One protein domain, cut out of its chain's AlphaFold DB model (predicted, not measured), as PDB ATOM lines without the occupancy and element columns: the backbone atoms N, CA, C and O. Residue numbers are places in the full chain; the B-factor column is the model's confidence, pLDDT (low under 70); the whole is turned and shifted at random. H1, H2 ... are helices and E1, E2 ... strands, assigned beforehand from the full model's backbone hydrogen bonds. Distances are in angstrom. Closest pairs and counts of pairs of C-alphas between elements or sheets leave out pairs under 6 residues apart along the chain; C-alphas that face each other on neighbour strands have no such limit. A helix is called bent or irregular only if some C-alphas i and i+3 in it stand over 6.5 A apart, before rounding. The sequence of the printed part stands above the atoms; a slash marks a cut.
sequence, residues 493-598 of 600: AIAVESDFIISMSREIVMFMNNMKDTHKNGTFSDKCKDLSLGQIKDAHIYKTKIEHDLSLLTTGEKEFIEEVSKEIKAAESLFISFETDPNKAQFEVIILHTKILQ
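Overview. This is residues 493 to 598 of the 600 residues of an uncharacterized protein of Megaselia scalaris (UniProt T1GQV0). What does the model look like? A twisted sheet of three strands has the long helix H1 packed over one of its faces with residues 501 to 513, while H2 sits beyond one end of the sheet after a long link, and the short H3 is near that end too. What is it made of? The printed part has 106 residues with three named helices and three named strands, in the order H1 E1 H2 E2 E3 H3; the sheet order is E1 E2 E3, all antiparallel, and the class is mixed, helices and strands. How compact is it? It is loose and elongated, with a radius of gyration of the C-alphas of 16.4 A and spans of 50 by 30 by 21 A.

Arrangement. How do the strands pair? E2, residues 571 to 581, is the inner strand, antiparallel to the edge strand E1, residues 532 to 543, at 164 degrees, with N 534 and O 579 at 2.8 A and N 540 and O 575 at 2.9 A, within hydrogen-bond range. E2 and the other edge strand E3, residues 585 to 592, form a hairpin, antiparallel at 161 degrees, with N 591 and O 574 at 2.8 A. E1 bends by 80 degrees at residue 535. Where are the helices? H1, residues 499 to 522, is on one face of the sheet, which gives two layers, a helix layer and a sheet layer; its closest C-alphas to E1 are those of Arg 506 and Leu 533, 6.2 A apart. H2, residues 555 to 568, only grazes the sheet with residues 565 to 568, and H3, residues 593 to 598, only grazes it with residues 593 to 596. H1, H2 and H3 are apart from one another. How complete are the helix backbones? O i to N i+4 pairs are within hydrogen-bond range in 17 of 20 for H1, 8 of 10 for H2 and 1 of 2 for H3.

Along the chain. Where does the first element begin, and the last end? H1 begins at C-alpha 499, (-10.879, -13.574, -47.874), and H3 ends at C-alpha 598, (-6.158, -22.831, -32.196). How long are the longer elements? From first to last C-alpha H1 measures 31.8 A, E1 29.4 A, E2 29.3 A, E3 22.8 A and H2 18.7 A. H1 is irregular, with C-alphas 517 and 520 8.5 A apart.

Size, cuts and confidence. How large is it? The two C-alphas farthest apart, those of Lys 527 and Ser 551, are 50.1 A apart. Which links are long, and is there a cut? The link from E1 to H2, 11 residues, is long, and the printed part has no cut. Where is confidence low? The mean pLDDT of the printed part is 72.8, and residues 543 to 573 and 592 to 598 are under 70.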
ATOM      1  N   ALA A 493     -11.915  -0.930 -38.489       76.25
ATOM      2  CA  ALA A 493     -12.835  -1.577 -39.417       76.25
ATOM      3  C   ALA A 493     -12.078  -2.295 -40.547       76.25
ATOM      4  O   ALA A 493     -11.187  -1.722 -41.177       76.25
ATOM      5  N   ILE A 494     -12.478  -3.532 -40.828       82.75
ATOM      6  CA  ILE A 494     -11.879  -4.419 -41.831       82.75
ATOM      7  C   ILE A 494     -12.828  -4.510 -43.030       82.75
ATOM      8  O   ILE A 494     -14.048  -4.489 -42.870       82.75
ATOM      9  N   ALA A 495     -12.286  -4.651 -44.243       83.50
ATOM     10  CA  ALA A 495     -13.098  -4.949 -45.419       83.50
ATOM     11  C   ALA A 495     -13.820  -6.298 -45.241       83.50
ATOM     12  O   ALA A 495     -13.176  -7.345 -45.120       83.50
ATOM     13  N   VAL A 496     -15.156  -6.283 -45.249       89.94
ATOM     14  CA  VAL A 496     -15.989  -7.495 -45.119       89.94
ATOM     15  C   VAL A 496     -15.870  -8.419 -46.337       89.94
ATOM     16  O   VAL A 496     -16.212  -9.596 -46.265       89.94
ATOM     17  N   GLU A 497     -15.349  -7.887 -47.440       90.38
ATOM     18  CA  GLU A 497     -15.014  -8.578 -48.681       90.38
ATOM     19  C   GLU A 497     -13.638  -9.274 -48.653       90.38
ATOM     20  O   GLU A 497     -13.271  -9.913 -49.636       90.38
ATOM     21  N   SER A 498     -12.858  -9.143 -47.573       87.44
ATOM     22  CA  SER A 498     -11.555  -9.814 -47.452       87.44
ATOM     23  C   SER A 498     -11.708 -11.329 -47.280       87.44
ATOM     24  O   SER A 498     -12.567 -11.801 -46.532       87.44
ATOM     25  N   ASP A 499     -10.837 -12.106 -47.934       83.75
ATOM     26  CA  ASP A 499     -10.879 -13.574 -47.874       83.75
ATOM     27  C   ASP A 499     -10.748 -14.104 -46.436       83.75
ATOM     28  O   ASP A 499     -11.408 -15.082 -46.085       83.75
ATOM     29  N   PHE A 500      -9.984 -13.422 -45.573       82.31
ATOM     30  CA  PHE A 500      -9.889 -13.730 -44.143       82.31
ATOM     31  C   PHE A 500     -11.246 -13.618 -43.429       82.31
ATOM     32  O   PHE A 500     -11.688 -14.579 -42.797       82.31
ATOM     33  N   ILE A 501     -11.951 -12.489 -43.570       87.00
ATOM     34  CA  ILE A 501     -13.260 -12.273 -42.933       87.00
ATOM     35  C   ILE A 501     -14.329 -13.193 -43.528       87.00
ATOM     36  O   ILE A 501     -15.140 -13.752 -42.785       87.00
ATOM     37  N   ILE A 502     -14.300 -13.432 -44.841       89.31
ATOM     38  CA  ILE A 502     -15.197 -14.379 -45.513       89.31
ATOM     39  C   ILE A 502     -14.951 -15.812 -45.026       89.31
ATOM     40  O   ILE A 502     -15.911 -16.541 -44.771       89.31
ATOM     41  N   SER A 503     -13.690 -16.229 -44.883       86.94
ATOM     42  CA  SER A 503     -13.350 -17.567 -44.396       86.94
ATOM     43  C   SER A 503     -13.739 -17.737 -42.930       86.94
ATOM     44  O   SER A 503     -14.461 -18.672 -42.598       86.94
ATOM     45  N   MET A 504     -13.351 -16.798 -42.065       86.56
ATOM     46  CA  MET A 504     -13.675 -16.838 -40.638       86.56
ATOM     47  C   MET A 504     -15.194 -16.853 -40.397       86.56
ATOM     48  O   MET A 504     -15.690 -17.621 -39.577       86.56
ATOM     49  N   SER A 505     -15.964 -16.090 -41.179       91.31
ATOM     50  CA  SER A 505     -17.434 -16.109 -41.115       91.31
ATOM     51  C   SER A 505     -18.039 -17.470 -41.491       91.31
ATOM     52  O   SER A 505     -19.092 -17.839 -40.972       91.31
ATOM     53  N   ARG A 506     -17.392 -18.243 -42.378       92.94
ATOM     54  CA  ARG A 506     -17.815 -19.617 -42.705       92.94
ATOM     55  C   ARG A 506     -17.478 -20.582 -41.572       92.94
ATOM     56  O   ARG A 506     -18.350 -21.358 -41.196       92.94
ATOM     57  N   GLU A 507     -16.281 -20.488 -40.995       90.75
ATOM     58  CA  GLU A 507     -15.878 -21.306 -39.842       90.75
ATOM     59  C   GLU A 507     -16.808 -21.097 -38.640       90.75
ATOM     60  O   GLU A 507     -17.269 -22.066 -38.041       90.75
ATOM     61  N   ILE A 508     -17.194 -19.849 -38.346       90.50
ATOM     62  CA  ILE A 508     -18.196 -19.538 -37.314       90.50
ATOM     63  C   ILE A 508     -19.529 -20.249 -37.603       90.50
ATOM     64  O   ILE A 508     -20.087 -20.892 -36.715       90.50
ATOM     65  N   VAL A 509     -20.046 -20.173 -38.834       94.25
ATOM     66  CA  VAL A 509     -21.319 -20.819 -39.203       94.25
ATOM     67  C   VAL A 509     -21.221 -22.351 -39.133       94.25
ATOM     68  O   VAL A 509     -22.158 -23.004 -38.671       94.25
ATOM     69  N   MET A 510     -20.083 -22.942 -39.511       92.69
ATOM     70  CA  MET A 510     -19.845 -24.381 -39.347       92.69
ATOM     71  C   MET A 510     -19.747 -24.782 -37.868       92.69
ATOM     72  O   MET A 510     -20.350 -25.779 -37.473       92.69
ATOM     73  N   PHE A 511     -19.093 -23.977 -37.028       90.44
ATOM     74  CA  PHE A 511     -19.062 -24.165 -35.577       90.44
ATOM     75  C   PHE A 511     -20.468 -24.085 -34.956       90.44
ATOM     76  O   PHE A 511     -20.827 -24.935 -34.141       90.44
ATOM     77  N   MET A 512     -21.302 -23.130 -35.380       90.31
ATOM     78  CA  MET A 512     -22.701 -23.014 -34.942       90.31
ATOM     79  C   MET A 512     -23.540 -24.240 -35.335       90.31
ATOM     80  O   MET A 512     -24.306 -24.743 -34.511       90.31
ATOM     81  N   ASN A 513     -23.367 -24.763 -36.554       92.62
ATOM     82  CA  ASN A 513     -24.024 -26.003 -36.981       92.62
ATOM     83  C   ASN A 513     -23.533 -27.213 -36.166       92.62
ATOM     84  O   ASN A 513     -24.347 -27.976 -35.654       92.62
ATOM     85  N   ASN A 514     -22.224 -27.337 -35.931       90.81
ATOM     86  CA  ASN A 514     -21.671 -28.390 -35.078       90.81
ATOM     87  C   ASN A 514     -22.184 -28.303 -33.625       90.81
ATOM     88  O   ASN A 514     -22.480 -29.329 -33.016       90.81
ATOM     89  N   MET A 515     -22.367 -27.098 -33.066       87.62
ATOM     90  CA  MET A 515     -23.028 -26.930 -31.763       87.62
ATOM     91  C   MET A 515     -24.493 -27.389 -31.799       87.62
ATOM     92  O   MET A 515     -24.906 -28.131 -30.910       87.62
ATOM     93  N   LYS A 516     -25.269 -27.016 -32.829       87.81
ATOM     94  CA  LYS A 516     -26.647 -27.508 -33.051       87.81
ATOM     95  C   LYS A 516     -26.708 -29.041 -33.061       87.81
ATOM     96  O   LYS A 516     -27.606 -29.616 -32.446       87.81
ATOM     97  N   ASP A 517     -25.758 -29.688 -33.728       88.12
ATOM     98  CA  ASP A 517     -25.760 -31.140 -33.937       88.12
ATOM     99  C   ASP A 517     -25.201 -31.944 -32.758       88.12
ATOM    100  O   ASP A 517     -25.582 -33.096 -32.562       88.12
ATOM    101  N   THR A 518     -24.356 -31.337 -31.923       87.56
ATOM    102  CA  THR A 518     -23.819 -31.975 -30.711       87.56
ATOM    103  C   THR A 518     -24.631 -31.672 -29.446       87.56
ATOM    104  O   THR A 518     -24.609 -32.471 -28.506       87.56
ATOM    105  N   HIS A 519     -25.396 -30.573 -29.401       82.31
ATOM    106  CA  HIS A 519     -26.134 -30.154 -28.206       82.31
ATOM    107  C   HIS A 519     -27.116 -31.231 -27.711       82.31
ATOM    108  O   HIS A 519     -27.964 -31.730 -28.454       82.31
ATOM    109  N   LYS A 520     -26.990 -31.592 -26.424       83.50
ATOM    110  CA  LYS A 520     -27.702 -32.712 -25.772       83.50
ATOM    111  C   LYS A 520     -27.668 -33.990 -26.628       83.50
ATOM    112  O   LYS A 520     -28.702 -34.609 -26.877       83.50
ATOM    113  N   ASN A 521     -26.472 -34.365 -27.087       85.62
ATOM    114  CA  ASN A 521     -26.198 -35.553 -27.903       85.62
ATOM    115  C   ASN A 521     -27.052 -35.619 -29.187       85.62
ATOM    116  O   ASN A 521     -27.547 -36.682 -29.554       85.62
ATOM    117  N   GLY A 522     -27.283 -34.471 -29.832       83.94
ATOM    118  CA  GLY A 522     -28.039 -34.369 -31.085       83.94
ATOM    119  C   GLY A 522     -29.561 -34.473 -30.955       83.94
ATOM    120  O   GLY A 522     -30.252 -34.429 -31.970       83.94
ATOM    121  N   THR A 523     -30.117 -34.530 -29.734       85.56
ATOM    122  CA  THR A 523     -31.567 -34.702 -29.457       85.56
ATOM    123  C   THR A 523     -32.483 -33.682 -30.168       85.56
ATOM    124  O   THR A 523     -33.689 -33.911 -30.307       85.56
ATOM    125  N   PHE A 524     -31.938 -32.547 -30.623       80.19
ATOM    126  CA  PHE A 524     -32.677 -31.506 -31.345       80.19
ATOM    127  C   PHE A 524     -32.174 -31.213 -32.770       80.19
ATOM    128  O   PHE A 524     -32.786 -30.372 -33.424       80.19
ATOM    129  N   SER A 525     -31.145 -31.912 -33.273       84.75
ATOM    130  CA  SER A 525     -30.567 -31.683 -34.612       84.75
ATOM    131  C   SER A 525     -31.644 -31.694 -35.707       84.75
ATOM    132  O   SER A 525     -31.854 -30.681 -36.372       84.75
ATOM    133  N   ASP A 526     -32.452 -32.762 -35.776       86.94
ATOM    134  CA  ASP A 526     -33.548 -32.936 -36.749       86.94
ATOM    135  C   ASP A 526     -34.628 -31.833 -36.721       86.94
ATOM    136  O   ASP A 526     -35.427 -31.709 -37.654       86.94
ATOM    137  N   LYS A 527     -34.702 -31.039 -35.644       89.00
ATOM    138  CA  LYS A 527     -35.684 -29.950 -35.485       89.00
ATOM    139  C   LYS A 527     -35.176 -28.610 -36.020       89.00
ATOM    140  O   LYS A 527     -35.981 -27.701 -36.224       89.00
ATOM    141  N   CYS A 528     -33.871 -28.476 -36.236       88.06
ATOM    142  CA  CYS A 528     -33.213 -27.230 -36.597       88.06
ATOM    143  C   CYS A 528     -32.598 -27.339 -37.996       88.06
ATOM    144  O   CYS A 528     -32.019 -28.356 -38.365       88.06
ATOM    145  N   LYS A 529     -32.715 -26.280 -38.803       90.12
ATOM    146  CA  LYS A 529     -32.044 -26.230 -40.108       90.12
ATOM    147  C   LYS A 529     -30.579 -25.856 -39.950       90.12
ATOM    148  O   LYS A 529     -30.240 -25.055 -39.083       90.12
ATOM    149  N   ASP A 530     -29.749 -26.415 -40.824       92.19
ATOM    150  CA  ASP A 530     -28.384 -25.944 -41.028       92.19
ATOM    151  C   ASP A 530     -28.413 -24.483 -41.471       92.19
ATOM    152  O   ASP A 530     -29.190 -24.096 -42.350       92.19
ATOM    153  N   LEU A 531     -27.565 -23.684 -40.839       95.25
ATOM    154  CA  LEU A 531     -27.326 -22.302 -41.207       95.25
ATOM    155  C   LEU A 531     -26.305 -22.259 -42.342       95.25
ATOM    156  O   LEU A 531     -25.322 -23.004 -42.333       95.25
ATOM    157  N   SER A 532     -26.496 -21.348 -43.290       96.44
ATOM    158  CA  SER A 532     -25.465 -20.978 -44.261       96.44
ATOM    159  C   SER A 532     -25.173 -19.483 -44.181       96.44
ATOM    160  O   SER A 532     -26.054 -18.677 -43.874       96.44
ATOM    161  N   LEU A 533     -23.914 -19.111 -44.424       96.44
ATOM    162  CA  LEU A 533     -23.479 -17.718 -44.379       96.44
ATOM    163  C   LEU A 533     -24.185 -16.898 -45.471       96.44
ATOM    164  O   LEU A 533     -24.080 -17.212 -46.657       96.44
ATOM    165  N   GLY A 534     -24.885 -15.849 -45.047       94.50
ATOM    166  CA  GLY A 534     -25.514 -14.844 -45.894       94.50
ATOM    167  C   GLY A 534     -24.609 -13.624 -46.076       94.50
ATOM    168  O   GLY A 534     -23.461 -13.743 -46.494       94.50
ATOM    169  N   GLN A 535     -25.130 -12.425 -45.792       94.12
ATOM    170  CA  GLN A 535     -24.365 -11.182 -45.924       94.12
ATOM    171  C   GLN A 535     -23.589 -10.861 -44.639       94.12
ATOM    172  O   GLN A 535     -24.200 -10.658 -43.591       94.12
ATOM    173  N   ILE A 536     -22.270 -10.698 -44.749       93.12
ATOM    174  CA  ILE A 536     -21.430 -10.069 -43.717       93.12
ATOM    175  C   ILE A 536     -21.716  -8.557 -43.716       93.12
ATOM    176  O   ILE A 536     -21.779  -7.932 -44.776       93.12
ATOM    177  N   LYS A 537     -21.968  -7.983 -42.536       87.56
ATOM    178  CA  LYS A 537     -22.453  -6.606 -42.340       87.56
ATOM    179  C   LYS A 537     -21.361  -5.646 -41.888       87.56
ATOM    180  O   LYS A 537     -21.333  -4.511 -42.354       87.56
ATOM    181  N   ASP A 538     -20.512  -6.087 -40.965       85.06
ATOM    182  CA  ASP A 538     -19.427  -5.285 -40.397       85.06
ATOM    183  C   ASP A 538     -18.351  -6.210 -39.807       85.06
ATOM    184  O   ASP A 538     -18.660  -7.330 -39.385       85.06
ATOM    185  N   ALA A 539     -17.101  -5.748 -39.762       84.31
ATOM    186  CA  ALA A 539     -15.981  -6.480 -39.173       84.31
ATOM    187  C   ALA A 539     -14.973  -5.507 -38.546       84.31
ATOM    188  O   ALA A 539     -14.601  -4.521 -39.181       84.31
ATOM    189  N   HIS A 540     -14.527  -5.779 -37.316       79.19
ATOM    190  CA  HIS A 540     -13.645  -4.888 -36.548       79.19
ATOM    191  C   HIS A 540     -12.565  -5.663 -35.792       79.19
ATOM    192  O   HIS A 540     -12.863  -6.642 -35.109       79.19
ATOM    193  N   ILE A 541     -11.325  -5.181 -35.852       74.69
ATOM    194  CA  ILE A 541     -10.216  -5.631 -35.002       74.69
ATOM    195  C   ILE A 541     -10.091  -4.696 -33.788       74.69
ATOM    196  O   ILE A 541     -10.135  -3.471 -33.926       74.69
ATOM    197  N   TYR A 542      -9.906  -5.272 -32.597       71.56
ATOM    198  CA  TYR A 542      -9.714  -4.539 -31.340       71.56
ATOM    199  C   TYR A 542      -8.221  -4.458 -31.029       71.56
ATOM    200  O   TYR A 542      -7.649  -5.413 -30.494       71.56
ATOM    201  N   LYS A 543      -7.574  -3.338 -31.365       60.66
ATOM    202  CA  LYS A 543      -6.129  -3.186 -31.146       60.66
ATOM    203  C   LYS A 543      -5.833  -2.755 -29.710       60.66
ATOM    204  O   LYS A 543      -6.187  -1.642 -29.321       60.66
ATOM    205  N   THR A 544      -5.133  -3.594 -28.944       50.00
ATOM    206  CA  THR A 544      -4.503  -3.180 -27.681       50.00
ATOM    207  C   THR A 544      -3.051  -2.777 -27.920       50.00
ATOM    208  O   THR A 544      -2.402  -3.200 -28.874       50.00
ATOM    209  N   LYS A 545      -2.519  -1.886 -27.078       46.66
ATOM    210  CA  LYS A 545      -1.161  -1.327 -27.231       46.66
ATOM    211  C   LYS A 545      -0.078  -2.220 -26.612       46.66
ATOM    212  O   LYS A 545       0.835  -1.717 -25.964       46.66
ATOM    213  N   ILE A 546      -0.212  -3.535 -26.764       40.16
ATOM    214  CA  ILE A 546       0.682  -4.521 -26.151       40.16
ATOM    215  C   ILE A 546       1.657  -5.031 -27.215       40.16
ATOM    216  O   ILE A 546       1.296  -5.810 -28.094       40.16
ATOM    217  N   GLU A 547       2.912  -4.591 -27.131       34.69
ATOM    218  CA  GLU A 547       4.002  -5.174 -27.913       34.69
ATOM    219  C   GLU A 547       4.328  -6.571 -27.359       34.69
ATOM    220  O   GLU A 547       4.887  -6.709 -26.270       34.69
ATOM    221  N   HIS A 548       3.962  -7.620 -28.096       40.84
ATOM    222  CA  HIS A 548       4.315  -8.996 -27.742       40.84
ATOM    223  C   HIS A 548       5.745  -9.342 -28.184       40.84
ATOM    224  O   HIS A 548       6.107  -9.180 -29.349       40.84
ATOM    225  N   ASP A 549       6.543  -9.887 -27.262       38.94
ATOM    226  CA  ASP A 549       7.877 -10.420 -27.551       38.94
ATOM    227  C   ASP A 549       7.772 -11.762 -28.309       38.94
ATOM    228  O   ASP A 549       7.313 -12.773 -27.777       38.94
ATOM    229  N   LEU A 550       8.199 -11.762 -29.576       45.28
ATOM    230  CA  LEU A 550       8.131 -12.905 -30.502       45.28
ATOM    231  C   LEU A 550       9.387 -13.807 -30.469       45.28
ATOM    232  O   LEU A 550       9.586 -14.644 -31.359       45.28
ATOM    233  N   SER A 551      10.266 -13.649 -29.475       42.69
ATOM    234  CA  SER A 551      11.560 -14.347 -29.405       42.69
ATOM    235  C   SER A 551      11.469 -15.880 -29.317       42.69
ATOM    236  O   SER A 551      12.393 -16.556 -29.771       42.69
ATOM    237  N   LEU A 552      10.361 -16.439 -28.815       42.09
ATOM    238  CA  LEU A 552      10.236 -17.863 -28.453       42.09
ATOM    239  C   LEU A 552       9.774 -18.827 -29.572       42.09
ATOM    240  O   LEU A 552       9.785 -20.035 -29.353       42.09
ATOM    241  N   LEU A 553       9.377 -18.335 -30.752       43.94
ATOM    242  CA  LEU A 553       8.788 -19.162 -31.829       43.94
ATOM    243  C   LEU A 553       9.825 -19.767 -32.799       43.94
ATOM    244  O   LEU A 553      10.889 -19.182 -33.033       43.94
ATOM    245  N   THR A 554       9.509 -20.909 -33.415       48.47
ATOM    246  CA  THR A 554      10.344 -21.558 -34.444       48.47
ATOM    247  C   THR A 554      10.220 -20.882 -35.816       48.47
ATOM    248  O   THR A 554       9.375 -20.018 -36.037       48.47
ATOM    249  N   THR A 555      11.092 -21.240 -36.765       52.44
ATOM    250  CA  THR A 555      11.187 -20.563 -38.071       52.44
ATOM    251  C   THR A 555       9.951 -20.756 -38.956       52.44
ATOM    252  O   THR A 555       9.537 -19.808 -39.609       52.44
ATOM    253  N   GLY A 556       9.339 -21.946 -38.954       47.75
ATOM    254  CA  GLY A 556       8.129 -22.214 -39.749       47.75
ATOM    255  C   GLY A 556       6.879 -21.558 -39.159       47.75
ATOM    256  O   GLY A 556       6.072 -20.991 -39.891       47.75
ATOM    257  N   GLU A 557       6.764 -21.548 -37.826       46.06
ATOM    258  CA  GLU A 557       5.742 -20.764 -37.122       46.06
ATOM    259  C   GLU A 557       5.903 -19.275 -37.440       46.06
ATOM    260  O   GLU A 557       4.913 -18.602 -37.697       46.06
ATOM    261  N   LYS A 558       7.143 -18.764 -37.495       44.00
ATOM    262  CA  LYS A 558       7.432 -17.369 -37.852       44.00
ATOM    263  C   LYS A 558       7.005 -16.997 -39.270       44.00
ATOM    264  O   LYS A 558       6.480 -15.905 -39.421       44.00
ATOM    265  N   GLU A 559       7.164 -17.853 -40.281       45.97
ATOM    266  CA  GLU A 559       6.723 -17.528 -41.651       45.97
ATOM    267  C   GLU A 559       5.190 -17.508 -41.783       45.97
ATOM    268  O   GLU A 559       4.638 -16.535 -42.296       45.97
ATOM    269  N   PHE A 560       4.487 -18.515 -41.246       45.88
ATOM    270  CA  PHE A 560       3.016 -18.543 -41.239       45.88
ATOM    271  C   PHE A 560       2.427 -17.401 -40.396       45.88
ATOM    272  O   PHE A 560       1.514 -16.693 -40.829       45.88
ATOM    273  N   ILE A 561       3.004 -17.154 -39.214       44.81
ATOM    274  CA  ILE A 561       2.629 -16.009 -38.390       44.81
ATOM    275  C   ILE A 561       2.987 -14.706 -39.107       44.81
ATOM    276  O   ILE A 561       2.178 -13.803 -39.051       44.81
ATOM    277  N   GLU A 562       4.095 -14.550 -39.838       43.09
ATOM    278  CA  GLU A 562       4.396 -13.301 -40.564       43.09
ATOM    279  C   GLU A 562       3.422 -12.964 -41.703       43.09
ATOM    280  O   GLU A 562       3.379 -11.806 -42.134       43.09
ATOM    281  N   GLU A 563       2.651 -13.923 -42.207       46.34
ATOM    282  CA  GLU A 563       1.566 -13.661 -43.155       46.34
ATOM    283  C   GLU A 563       0.314 -13.164 -42.410       46.34
ATOM    284  O   GLU A 563      -0.128 -12.038 -42.637       46.34
ATOM    285  N   VAL A 564      -0.155 -13.910 -41.403       44.53
ATOM    286  CA  VAL A 564      -1.319 -13.561 -40.554       44.53
ATOM    287  C   VAL A 564      -1.087 -12.285 -39.713       44.53
ATOM    288  O   VAL A 564      -1.968 -11.448 -39.513       44.53
ATOM    289  N   SER A 565       0.136 -12.091 -39.229       45.81
ATOM    290  CA  SER A 565       0.561 -11.015 -38.325       45.81
ATOM    291  C   SER A 565       0.765  -9.681 -39.042       45.81
ATOM    292  O   SER A 565       0.867  -8.662 -38.369       45.81
ATOM    293  N   LYS A 566       0.791  -9.626 -40.381       49.00
ATOM    294  CA  LYS A 566       0.779  -8.334 -41.098       49.00
ATOM    295  C   LYS A 566      -0.537  -7.579 -40.909       49.00
ATOM    296  O   LYS A 566      -0.511  -6.353 -40.890       49.00
ATOM    297  N   GLU A 567      -1.643  -8.290 -40.695       43.91
ATOM    298  CA  GLU A 567      -2.961  -7.698 -40.434       43.91
ATOM    299  C   GLU A 567      -3.296  -7.677 -38.930       43.91
ATOM    300  O   GLU A 567      -3.807  -6.684 -38.410       43.91
ATOM    301  N   ILE A 568      -2.949  -8.741 -38.194       47.50
ATOM    302  CA  ILE A 568      -3.462  -9.002 -36.834       47.50
ATOM    303  C   ILE A 568      -2.576  -8.423 -35.698       47.50
ATOM    304  O   ILE A 568      -2.945  -8.514 -34.533       47.50
ATOM    305  N   LYS A 569      -1.441  -7.758 -35.990       43.56
ATOM    306  CA  LYS A 569      -0.308  -7.478 -35.055       43.56
ATOM    307  C   LYS A 569      -0.545  -6.742 -33.718       43.56
ATOM    308  O   LYS A 569       0.418  -6.515 -32.994       43.56
ATOM    309  N   ALA A 570      -1.772  -6.356 -33.392       46.12
ATOM    310  CA  ALA A 570      -2.146  -5.744 -32.113       46.12
ATOM    311  C   ALA A 570      -3.518  -6.228 -31.591       46.12
ATOM    312  O   ALA A 570      -4.040  -5.671 -30.631       46.12
ATOM    313  N   ALA A 571      -4.153  -7.199 -32.255       49.91
ATOM    314  CA  ALA A 571      -5.556  -7.529 -32.035       49.91
ATOM    315  C   ALA A 571      -5.758  -8.589 -30.941       49.91
ATOM    316  O   ALA A 571      -5.464  -9.763 -31.152       49.91
ATOM    317  N   GLU A 572      -6.349  -8.207 -29.806       59.47
ATOM    318  CA  GLU A 572      -6.813  -9.180 -28.800       59.47
ATOM    319  C   GLU A 572      -8.067  -9.934 -29.253       59.47
ATOM    320  O   GLU A 572      -8.306 -11.070 -28.830       59.47
ATOM    321  N   SER A 573      -8.884  -9.303 -30.096       69.25
ATOM    322  CA  SER A 573     -10.112  -9.896 -30.603       69.25
ATOM    323  C   SER A 573     -10.539  -9.345 -31.965       69.25
ATOM    324  O   SER A 573     -10.077  -8.297 -32.428       69.25
ATOM    325  N   LEU A 574     -11.427 -10.104 -32.603       77.31
ATOM    326  CA  LEU A 574     -12.055  -9.830 -33.889       77.31
ATOM    327  C   LEU A 574     -13.576  -9.923 -33.718       77.31
ATOM    328  O   LEU A 574     -14.080 -10.983 -33.349       77.31
ATOM    329  N   PHE A 575     -14.301  -8.839 -33.989       81.75
ATOM    330  CA  PHE A 575     -15.762  -8.837 -34.105       81.75
ATOM    331  C   PHE A 575     -16.160  -9.014 -35.566       81.75
ATOM    332  O   PHE A 575     -15.618  -8.340 -36.443       81.75
ATOM    333  N   ILE A 576     -17.154  -9.865 -35.815       86.12
ATOM    334  CA  ILE A 576     -17.834  -9.972 -37.108       86.12
ATOM    335  C   ILE A 576     -19.347  -9.970 -36.869       86.12
ATOM    336  O   ILE A 576     -19.846 -10.716 -36.024       86.12
ATOM    337  N   SER A 577     -20.075  -9.164 -37.644       87.62
ATOM    338  CA  SER A 577     -21.537  -9.199 -37.740       87.62
ATOM    339  C   SER A 577     -21.960  -9.743 -39.104       87.62
ATOM    340  O   SER A 577     -21.459  -9.283 -40.133       87.62
ATOM    341  N   PHE A 578     -22.872 -10.716 -39.145       91.50
ATOM    342  CA  PHE A 578     -23.345 -11.338 -40.388       91.50
ATOM    343  C   PHE A 578     -24.784 -11.867 -40.287       91.50
ATOM    344  O   PHE A 578     -25.303 -12.140 -39.210       91.50
ATOM    345  N   GLU A 579     -25.437 -12.033 -41.438       94.06
ATOM    346  CA  GLU A 579     -26.713 -12.747 -41.571       94.06
ATOM    347  C   GLU A 579     -26.504 -14.216 -41.942       94.06
ATOM    348  O   GLU A 579     -25.598 -14.535 -42.711       94.06
ATOM    349  N   THR A 580     -27.400 -15.097 -41.495       94.62
ATOM    350  CA  THR A 580     -27.486 -16.492 -41.963       94.62
ATOM    351  C   THR A 580     -28.805 -16.791 -42.665       94.62
ATOM    352  O   THR A 580     -29.882 -16.418 -42.185       94.62
ATOM    353  N   ASP A 581     -28.743 -17.557 -43.747       94.56
ATOM    354  CA  ASP A 581     -29.908 -18.221 -44.330       94.56
ATOM    355  C   ASP A 581     -30.296 -19.475 -43.517       94.56
ATOM    356  O   ASP A 581     -29.442 -20.043 -42.834       94.56
ATOM    357  N   PRO A 582     -31.577 -19.907 -43.537       91.25
ATOM    358  CA  PRO A 582     -32.671 -19.425 -44.394       91.25
ATOM    359  C   PRO A 582     -33.431 -18.190 -43.877       91.25
ATOM    360  O   PRO A 582     -34.188 -17.587 -44.631       91.25
ATOM    361  N   ASN A 583     -33.271 -17.817 -42.602       89.31
ATOM    362  CA  ASN A 583     -34.165 -16.851 -41.943       89.31
ATOM    363  C   ASN A 583     -33.674 -15.389 -41.972       89.31
ATOM    364  O   ASN A 583     -34.367 -14.522 -41.444       89.31
ATOM    365  N   LYS A 584     -32.487 -15.112 -42.531       90.12
ATOM    366  CA  LYS A 584     -31.766 -13.826 -42.399       90.12
ATOM    367  C   LYS A 584     -31.593 -13.380 -40.939       90.12
ATOM    368  O   LYS A 584     -31.609 -12.193 -40.630       90.12
ATOM    369  N   ALA A 585     -31.416 -14.352 -40.043       86.88
ATOM    370  CA  ALA A 585     -31.075 -14.091 -38.651       86.88
ATOM    371  C   ALA A 585     -29.693 -13.427 -38.585       86.88
ATOM    372  O   ALA A 585     -28.772 -13.872 -39.270       86.88
ATOM    373  N   GLN A 586     -29.575 -12.358 -37.800       85.19
ATOM    374  CA  GLN A 586     -28.331 -11.617 -37.609       85.19
ATOM    375  C   GLN A 586     -27.588 -12.154 -36.387       85.19
ATOM    376  O   GLN A 586     -28.191 -12.362 -35.335       85.19
ATOM    377  N   PHE A 587     -26.286 -12.362 -36.543       86.56
ATOM    378  CA  PHE A 587     -25.376 -12.808 -35.499       86.56
ATOM    379  C   PHE A 587     -24.210 -11.835 -35.383       86.56
ATOM    380  O   PHE A 587     -23.723 -11.303 -36.380       86.56
ATOM    381  N   GLU A 588     -23.751 -11.639 -34.152       81.81
ATOM    382  CA  GLU A 588     -22.529 -10.917 -33.823       81.81
ATOM    383  C   GLU A 588     -21.633 -11.856 -33.020       81.81
ATOM    384  O   GLU A 588     -22.092 -12.500 -32.075       81.81
ATOM    385  N   VAL A 589     -20.366 -11.968 -33.414       82.12
ATOM    386  CA  VAL A 589     -19.415 -12.900 -32.802       82.12
ATOM    387  C   VAL A 589     -18.097 -12.189 -32.545       82.12
ATOM    388  O   VAL A 589     -17.523 -11.599 -33.456       82.12
ATOM    389  N   ILE A 590     -17.614 -12.277 -31.302       76.38
ATOM    390  CA  ILE A 590     -16.297 -11.789 -30.880       76.38
ATOM    391  C   ILE A 590     -15.386 -12.998 -30.668       76.38
ATOM    392  O   ILE A 590     -15.621 -13.828 -29.789       76.38
ATOM    393  N   ILE A 591     -14.339 -13.094 -31.482       74.56
ATOM    394  CA  ILE A 591     -13.343 -14.165 -31.452       74.56
ATOM    395  C   ILE A 591     -12.109 -13.652 -30.714       74.56
ATOM    396  O   ILE A 591     -11.595 -12.587 -31.046       74.56
ATOM    397  N   LEU A 592     -11.626 -14.397 -29.720       68.12
ATOM    398  CA  LEU A 592     -10.434 -14.040 -28.943       68.12
ATOM    399  C   LEU A 592      -9.164 -14.595 -29.601       68.12
ATOM    400  O   LEU A 592      -9.148 -15.748 -30.035       68.12
ATOM    401  N   HIS A 593      -8.084 -13.811 -29.612       60.06
ATOM    402  CA  HIS A 593      -6.805 -14.127 -30.265       60.06
ATOM    403  C   HIS A 593      -6.236 -15.507 -29.887       60.06
ATOM    404  O   HIS A 593      -5.775 -16.256 -30.748       60.06
ATOM    405  N   THR A 594      -6.354 -15.903 -28.615       50.06
ATOM    406  CA  THR A 594      -5.914 -17.221 -28.116       50.06
ATOM    407  C   THR A 594      -6.667 -18.408 -28.719       50.06
ATOM    408  O   THR A 594      -6.141 -19.515 -28.683       50.06
ATOM    409  N   LYS A 595      -7.864 -18.198 -29.285       42.84
ATOM    410  CA  LYS A 595      -8.612 -19.216 -30.041       42.84
ATOM    411  C   LYS A 595      -8.379 -19.133 -31.548       42.84
ATOM    412  O   LYS A 595      -8.414 -20.172 -32.193       42.84
ATOM    413  N   ILE A 596      -8.079 -17.951 -32.100       46.88
ATOM    414  CA  ILE A 596      -7.715 -17.796 -33.524       46.88
ATOM    415  C   ILE A 596      -6.495 -18.675 -33.849       46.88
ATOM    416  O   ILE A 596      -6.525 -19.432 -34.812       46.88
ATOM    417  N   LEU A 597      -5.481 -18.670 -32.976       39.84
ATOM    418  CA  LEU A 597      -4.287 -19.530 -33.062       39.84
ATOM    419  C   LEU A 597      -4.518 -21.012 -32.674       39.84
ATOM    420  O   LEU A 597      -3.557 -21.762 -32.545       39.84
ATOM    421  N   GLN A 598      -5.766 -21.429 -32.432       34.16
ATOM    422  CA  GLN A 598      -6.158 -22.831 -32.196       34.16
ATOM    423  C   GLN A 598      -7.125 -23.364 -33.268       34.16
ATOM    424  O   GLN A 598      -7.382 -24.565 -33.316       34.16
TER     425      GLN A 598